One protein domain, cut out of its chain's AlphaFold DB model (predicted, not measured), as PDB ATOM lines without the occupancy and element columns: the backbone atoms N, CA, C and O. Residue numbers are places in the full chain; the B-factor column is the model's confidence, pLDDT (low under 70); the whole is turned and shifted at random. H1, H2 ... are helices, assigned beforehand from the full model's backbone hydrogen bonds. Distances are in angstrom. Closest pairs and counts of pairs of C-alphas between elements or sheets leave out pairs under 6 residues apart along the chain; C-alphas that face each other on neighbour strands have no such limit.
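This is residues 2 to 57 of the 152 residues of an uncharacterized protein of Thermoplasmatales archaeon (UniProt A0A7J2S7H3). One long helix, H2, sticks out as an arm from a small head made of the short helix H1 and a looping stretch, residues 2 to 18. H1 and H2 meet as a corner at their tight link, and within the looping stretch the chain folds back on itself, residues 7 to 8 pairing antiparallel with residues 15 to 16. The printed part has 56 residues with two named helices, H1 then H2, and no named strand; the class is all helix. The whole is extended, with a radius of gyration of the C-alphas of 18.4 A, and its C-alphas span 62 by 18 by 14 A, the arm making most of the length.

The longest helix is H2, residues 28 to 56, and H1, residues 19 to 26, comes before it. The two only just touch, with 3 pairs of C-alphas within 8 A, and they touch only at the corner by their link. H2 touches H1 with residues 30 to 31 alone; the closest C-alphas, those of Lys 24 and Ile 31, are 6.9 A apart. Their lines stand at a steep tilt of 68 degrees, only just short of about perpendicular, and they run opposite ways. Residues 33 to 57, of which 33 to 56 belong to H2, stand free. In H1 and H2 every O i to N i+4 pair is within hydrogen-bond range.

H2 measures 41.8 A from C-alpha 28 at (223.309, 180.657, 133.594) to C-alpha 56 at (211.743, 143.986, 117.172). H1 measures 10.2 A and begins with C-alpha 19 at (223.050, 186.733, 122.876).

The C-alphas farthest apart, those of Ile 2 and Asn 57, are 62.6 A apart. Without residues 33 to 57, the body spans 29 by 14 by 10 A. The printed part has no cut. The link from H1 to H2 is tight, with one residue between them. Mean pLDDT of the printed part is 90.1, and residues 2 to 5 are under 70.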
ATOM      1  N   ILE A   2     222.055 205.660 124.607       53.75
ATOM      2  CA  ILE A   2     221.740 204.285 125.017       53.75
ATOM      3  C   ILE A   2     222.383 203.377 123.967       53.75
ATOM      4  O   ILE A   2     222.052 203.493 122.789       53.75
ATOM      5  N   LYS A   3     223.339 202.530 124.367       56.09
ATOM      6  CA  LYS A   3     223.877 201.482 123.492       56.09
ATOM      7  C   LYS A   3     222.737 200.503 123.204       56.09
ATOM      8  O   LYS A   3     222.438 199.649 124.030       56.09
ATOM      9  N   MET A   4     222.046 200.672 122.080       60.16
ATOM     10  CA  MET A   4     221.100 199.668 121.602       60.16
ATOM     11  C   MET A   4     221.919 198.522 121.019       60.16
ATOM     12  O   MET A   4     222.324 198.590 119.863       60.16
ATOM     13  N   GLY A   5     222.213 197.515 121.844       69.62
ATOM     14  CA  GLY A   5     222.825 196.284 121.357       69.62
ATOM     15  C   GLY A   5     221.970 195.643 120.260       69.62
ATOM     16  O   GLY A   5     220.749 195.820 120.217       69.62
ATOM     17  N   LYS A   6     222.626 194.909 119.360       85.19
ATOM     18  CA  LYS A   6     222.045 194.308 118.148       85.19
ATOM     19  C   LYS A   6     220.830 193.403 118.396       85.19
ATOM     20  O   LYS A   6     220.015 193.192 117.498       85.19
ATOM     21  N   TYR A   7     220.686 192.883 119.610       85.94
ATOM     22  CA  TYR A   7     219.609 191.998 120.020       85.94
ATOM     23  C   TYR A   7     219.004 192.422 121.351       85.94
ATOM     24  O   TYR A   7     219.697 192.934 122.216       85.94
ATOM     25  N   LYS A   8     217.721 192.131 121.566       90.50
ATOM     26  CA  LYS A   8     217.088 192.278 122.880       90.50
ATOM     27  C   LYS A   8     217.042 190.926 123.589       90.50
ATOM     28  O   LYS A   8     216.556 189.955 123.004       90.50
ATOM     29  N   CYS A   9     217.548 190.851 124.818       88.62
ATOM     30  CA  CYS A   9     217.456 189.652 125.642       88.62
ATOM     31  C   CYS A   9     215.988 189.401 126.037       88.62
ATOM     32  O   CYS A   9     215.341 190.313 126.558       88.62
ATOM     33  N   PRO A  10     215.434 188.195 125.815       87.25
ATOM     34  CA  PRO A  10     214.035 187.909 126.130       87.25
ATOM     35  C   PRO A  10     213.767 187.710 127.631       87.25
ATOM     36  O   PRO A  10     212.606 187.685 128.025       87.25
ATOM     37  N   PHE A  11     214.809 187.587 128.462       88.81
ATOM     38  CA  PHE A  11     214.673 187.304 129.896       88.81
ATOM     39  C   PHE A  11     214.842 188.547 130.774       88.81
ATOM     40  O   PHE A  11     214.066 188.737 131.704       88.81
ATOM     41  N   CYS A  12     215.803 189.424 130.461       90.81
ATOM     42  CA  CYS A  12     216.023 190.678 131.198       90.81
ATOM     43  C   CYS A  12     215.655 191.946 130.411       90.81
ATOM     44  O   CYS A  12     215.568 193.026 130.986       90.81
ATOM     45  N   GLY A  13     215.429 191.843 129.097       89.19
ATOM     46  CA  GLY A  13     215.076 192.981 128.249       89.19
ATOM     47  C   GLY A  13     216.247 193.868 127.809       89.19
ATOM     48  O   GLY A  13     216.000 194.828 127.075       89.19
ATOM     49  N   GLU A  14     217.489 193.562 128.204       89.25
ATOM     50  CA  GLU A  14     218.682 194.337 127.833       89.25
ATOM     51  C   GLU A  14     219.017 194.240 126.338       89.25
ATOM     52  O   GLU A  14     218.804 193.211 125.693       89.25
ATOM     53  N   GLY A  15     219.558 195.330 125.786       90.12
ATOM     54  CA  GLY A  15     220.140 195.353 124.446       90.12
ATOM     55  C   GLY A  15     221.565 194.805 124.475       90.12
ATOM     56  O   GLY A  15     222.431 195.392 125.117       90.12
ATOM     57  N   VAL A  16     221.818 193.706 123.768       90.25
ATOM     58  CA  VAL A  16     223.070 192.940 123.797       90.25
ATOM     59  C   VAL A  16     223.625 192.745 122.388       90.25
ATOM     60  O   VAL A  16     222.871 192.579 121.430       90.25
ATOM     61  N   GLU A  17     224.948 192.778 122.247       90.12
ATOM     62  CA  GLU A  17     225.628 192.512 120.968       90.12
ATOM     63  C   GLU A  17     225.685 191.012 120.656       90.12
ATOM     64  O   GLU A  17     225.438 190.597 119.526       90.12
ATOM     65  N   ASP A  18     225.942 190.203 121.684       90.75
ATOM     66  CA  ASP A  18     226.043 188.750 121.601       90.75
ATOM     67  C   ASP A  18     225.066 188.114 122.596       90.75
ATOM     68  O   ASP A  18     225.196 188.263 123.815       90.75
ATOM     69  N   LYS A  19     224.056 187.421 122.060       87.88
ATOM     70  CA  LYS A  19     223.050 186.733 122.876       87.88
ATOM     71  C   LYS A  19     223.654 185.580 123.663       87.88
ATOM     72  O   LYS A  19     223.254 185.377 124.800       87.88
ATOM     73  N   GLU A  20     224.563 184.813 123.075       87.25
ATOM     74  CA  GLU A  20     225.074 183.590 123.687       87.25
ATOM     75  C   GLU A  20     225.976 183.923 124.876       87.25
ATOM     76  O   GLU A  20     225.787 183.390 125.970       87.25
ATOM     77  N   VAL A  21     226.889 184.882 124.695       90.69
ATOM     78  CA  VAL A  21     227.751 185.372 125.779       90.69
ATOM     79  C   VAL A  21     226.909 185.984 126.896       90.69
ATOM     80  O   VAL A  21     227.136 185.672 128.065       90.69
ATOM     81  N   HIS A  22     225.910 186.805 126.563       91.81
ATOM     82  CA  HIS A  22     225.033 187.395 127.572       91.81
ATOM     83  C   HIS A  22     224.235 186.331 128.340       91.81
ATOM     84  O   HIS A  22     224.220 186.358 129.568       91.81
ATOM     85  N   MET A  23     223.621 185.370 127.642       90.00
ATOM     86  CA  MET A  23     222.867 184.284 128.272       90.00
ATOM     87  C   MET A  23     223.747 183.467 129.226       90.00
ATOM     88  O   MET A  23     223.310 183.162 130.330       90.00
ATOM     89  N   LYS A  24     224.998 183.173 128.846       89.56
ATOM     90  CA  LYS A  24     225.939 182.398 129.674       89.56
ATOM     91  C   LYS A  24     226.331 183.100 130.970       89.56
ATOM     92  O   LYS A  24     226.446 182.443 131.996       89.56
ATOM     93  N   HIS A  25     226.514 184.418 130.937       91.69
ATOM     94  CA  HIS A  25     227.000 185.161 132.105       91.69
ATOM     95  C   HIS A  25     225.873 185.720 132.976       91.69
ATOM     96  O   HIS A  25     226.010 185.758 134.196       91.69
ATOM     97  N   MET A  26     224.766 186.150 132.368       92.62
ATOM     98  CA  MET A  26     223.672 186.831 133.073       92.62
ATOM     99  C   MET A  26     222.485 185.910 133.369       92.62
ATOM    100  O   MET A  26     221.688 186.205 134.258       92.62
ATOM    101  N   HIS A  27     222.359 184.796 132.643       91.94
ATOM    102  CA  HIS A  27     221.254 183.842 132.766       91.94
ATOM    103  C   HIS A  27     221.720 182.369 132.801       91.94
ATOM    104  O   HIS A  27     221.108 181.533 132.125       91.94
ATOM    105  N   PRO A  28     222.762 182.016 133.583       93.06
ATOM    106  CA  PRO A  28     223.309 180.657 133.594       93.06
ATOM    107  C   PRO A  28     222.255 179.608 133.972       93.06
ATOM    108  O   PRO A  28     222.188 178.555 133.353       93.06
ATOM    109  N   GLU A  29     221.350 179.932 134.895       94.00
ATOM    110  CA  GLU A  29     220.317 179.001 135.368       94.00
ATOM    111  C   GLU A  29     219.250 178.695 134.305       94.00
ATOM    112  O   GLU A  29     218.646 177.623 134.289       94.00
ATOM    113  N   ILE A  30     219.021 179.630 133.375       92.19
ATOM    114  CA  ILE A  30     218.141 179.390 132.226       92.19
ATOM    115  C   ILE A  30     218.826 178.444 131.241       92.19
ATOM    116  O   ILE A  30     218.166 177.540 130.730       92.19
ATOM    117  N   ILE A  31     220.129 178.625 130.999       90.94
ATOM    118  CA  ILE A  31     220.904 177.715 130.150       90.94
ATOM    119  C   ILE A  31     220.916 176.317 130.756       90.94
ATOM    120  O   ILE A  31     220.510 175.382 130.080       90.94
ATOM    121  N   GLU A  32     221.276 176.184 132.032       92.94
ATOM    122  CA  GLU A  32     221.323 174.893 132.722       92.94
ATOM    123  C   GLU A  32     219.967 174.175 132.661       92.94
ATOM    124  O   GLU A  32     219.883 172.979 132.373       92.94
ATOM    125  N   LYS A  33     218.868 174.914 132.851       94.56
ATOM    126  CA  LYS A  33     217.517 174.358 132.739       94.56
ATOM    127  C   LYS A  33     217.200 173.862 131.329       94.56
ATOM    128  O   LYS A  33     216.576 172.809 131.187       94.56
ATOM    129  N   GLU A  34     217.558 174.615 130.294       92.50
ATOM    130  CA  GLU A  34     217.350 174.204 128.900       92.50
ATOM    131  C   GLU A  34     218.248 173.014 128.528       92.50
ATOM    132  O   GLU A  34     217.766 172.047 127.939       92.50
ATOM    133  N   GLU A  35     219.510 173.011 128.957       94.31
ATOM    134  CA  GLU A  35     220.436 171.888 128.789       94.31
ATOM    135  C   GLU A  35     219.902 170.619 129.458       94.31
ATOM    136  O   GLU A  35     219.809 169.572 128.817       94.31
ATOM    137  N   MET A  36     219.427 170.713 130.701       96.19
ATOM    138  CA  MET A  36     218.814 169.578 131.387       96.19
ATOM    139  C   MET A  36     217.530 169.099 130.708       96.19
ATOM    140  O   MET A  36     217.268 167.895 130.681       96.19
ATOM    141  N   LYS A  37     216.715 169.988 130.127       96.50
ATOM    142  CA  LYS A  37     215.565 169.561 129.312       96.50
ATOM    143  C   LYS A  37     216.019 168.770 128.088       96.50
ATOM    144  O   LYS A  37     215.448 167.712 127.830       96.50
ATOM    145  N   MET A  38     217.043 169.242 127.376       96.19
ATOM    146  CA  MET A  38     217.591 168.542 126.211       96.19
ATOM    147  C   MET A  38     218.151 167.169 126.596       96.19
ATOM    148  O   MET A  38     217.808 166.175 125.961       96.19
ATOM    149  N   LEU A  39     218.933 167.082 127.675       96.50
ATOM    150  CA  LEU A  39     219.467 165.811 128.176       96.50
ATOM    151  C   LEU A  39     218.350 164.829 128.556       96.50
ATOM    152  O   LEU A  39     218.416 163.644 128.224       96.50
ATOM    153  N   ASN A  40     217.292 165.312 129.211       94.94
ATOM    154  CA  ASN A  40     216.140 164.480 129.558       94.94
ATOM    155  C   ASN A  40     215.393 163.964 128.321       94.94
ATOM    156  O   ASN A  40     214.914 162.827 128.338       94.94
ATOM    157  N   GLU A  41     215.288 164.774 127.269       96.69
ATOM    158  CA  GLU A  41     214.663 164.370 126.011       96.69
ATOM    159  C   GLU A  41     215.511 163.328 125.272       96.69
ATOM    160  O   GLU A  41     214.985 162.291 124.871       96.69
ATOM    161  N   ILE A  42     216.832 163.522 125.198       96.44
ATOM    162  CA  ILE A  42     217.759 162.530 124.629       96.44
ATOM    163  C   ILE A  42     217.629 161.195 125.368       96.44
ATOM    164  O   ILE A  42     217.467 160.154 124.733       96.44
ATOM    165  N   ARG A  43     217.614 161.218 126.706       93.62
ATOM    166  CA  ARG A  43     217.437 160.005 127.516       93.62
ATOM    167  C   ARG A  43     216.127 159.283 127.190       93.62
ATOM    168  O   ARG A  43     216.118 158.060 127.072       93.62
ATOM    169  N   ARG A  44     215.014 160.012 127.035       94.50
ATOM    170  CA  ARG A  44     213.712 159.421 126.664       94.50
ATOM    171  C   ARG A  44     213.757 158.772 125.286       94.50
ATOM    172  O   ARG A  44     213.244 157.668 125.118       94.50
ATOM    173  N   GLN A  45     214.373 159.442 124.319       95.69
ATOM    174  CA  GLN A  45     214.509 158.922 122.961       95.69
ATOM    175  C   GLN A  45     215.385 157.668 122.929       95.69
ATOM    176  O   GLN A  45     215.004 156.681 122.303       95.69
ATOM    177  N   GLN A  46     216.508 157.674 123.651       92.62
ATOM    178  CA  GLN A  46     217.367 156.501 123.803       92.62
ATOM    179  C   GLN A  46     216.602 155.328 124.421       92.62
ATOM    180  O   GLN A  46     216.596 154.250 123.835       92.62
ATOM    181  N   TYR A  47     215.888 155.549 125.529       92.00
ATOM    182  CA  TYR A  47     215.067 154.514 126.166       92.00
ATOM    183  C   TYR A  47     214.054 153.907 125.187       92.00
ATOM    184  O   TYR A  47     213.981 152.694 125.020       92.00
ATOM    185  N   PHE A  48     213.314 154.751 124.467       94.38
ATOM    186  CA  PHE A  48     212.329 154.297 123.490       94.38
ATOM    187  C   PHE A  48     212.940 153.485 122.340       94.38
ATOM    188  O   PHE A  48     212.333 152.525 121.862       94.38
ATOM    189  N   LEU A  49     214.132 153.868 121.875       94.19
ATOM    190  CA  LEU A  49     214.853 153.116 120.852       94.19
ATOM    191  C   LEU A  49     215.319 151.755 121.377       94.19
ATOM    192  O   LEU A  49     215.201 150.778 120.642       94.19
ATOM    193  N   MET A  50     215.793 151.682 122.623       93.25
ATOM    194  CA  MET A  50     216.207 150.421 123.250       93.25
ATOM    195  C   MET A  50     215.031 149.458 123.412       93.25
ATOM    196  O   MET A  50     215.131 148.314 122.984       93.25
ATOM    197  N   GLU A  51     213.882 149.936 123.894       93.56
ATOM    198  CA  GLU A  51     212.666 149.117 124.009       93.56
ATOM    199  C   GLU A  51     212.210 148.574 122.649       93.56
ATOM    200  O   GLU A  51     211.929 147.386 122.493       93.56
ATOM    201  N   LYS A  52     212.216 149.423 121.613       95.69
ATOM    202  CA  LYS A  52     211.902 148.987 120.246       95.69
ATOM    203  C   LYS A  52     212.906 147.982 119.700       95.69
ATOM    204  O   LYS A  52     212.513 147.097 118.942       95.69
ATOM    205  N   LEU A  53     214.188 148.151 120.015       94.00
ATOM    206  CA  LEU A  53     215.236 147.233 119.588       94.00
ATOM    207  C   LEU A  53     215.032 145.866 120.248       94.00
ATOM    208  O   LEU A  53     215.027 144.860 119.546       94.00
ATOM    209  N   LYS A  54     214.762 145.852 121.554       94.88
ATOM    210  CA  LYS A  54     214.444 144.657 122.341       94.88
ATOM    211  C   LYS A  54     213.219 143.916 121.802       94.88
ATOM    212  O   LYS A  54     213.270 142.703 121.633       94.88
ATOM    213  N   GLU A  55     212.147 144.636 121.469       93.88
ATOM    214  CA  GLU A  55     210.911 144.051 120.931       93.88
ATOM    215  C   GLU A  55     211.088 143.509 119.503       93.88
ATOM    216  O   GLU A  55     210.646 142.406 119.184       93.88
ATOM    217  N   LYS A  56     211.714 144.291 118.613       96.75
ATOM    218  CA  LYS A  56     211.743 143.986 117.172       96.75
ATOM    219  C   LYS A  56     212.936 143.151 116.735       96.75
ATOM    220  O   LYS A  56     212.868 142.513 115.688       96.75
ATOM    221  N   ASN A  57     214.039 143.220 117.468       96.25
ATOM    222  CA  ASN A  57     215.278 142.530 117.139       96.25
ATOM    223  C   ASN A  57     216.036 142.144 118.425       96.25
ATOM    224  O   ASN A  57     217.102 142.698 118.713       96.25
TER     225      ASN A  57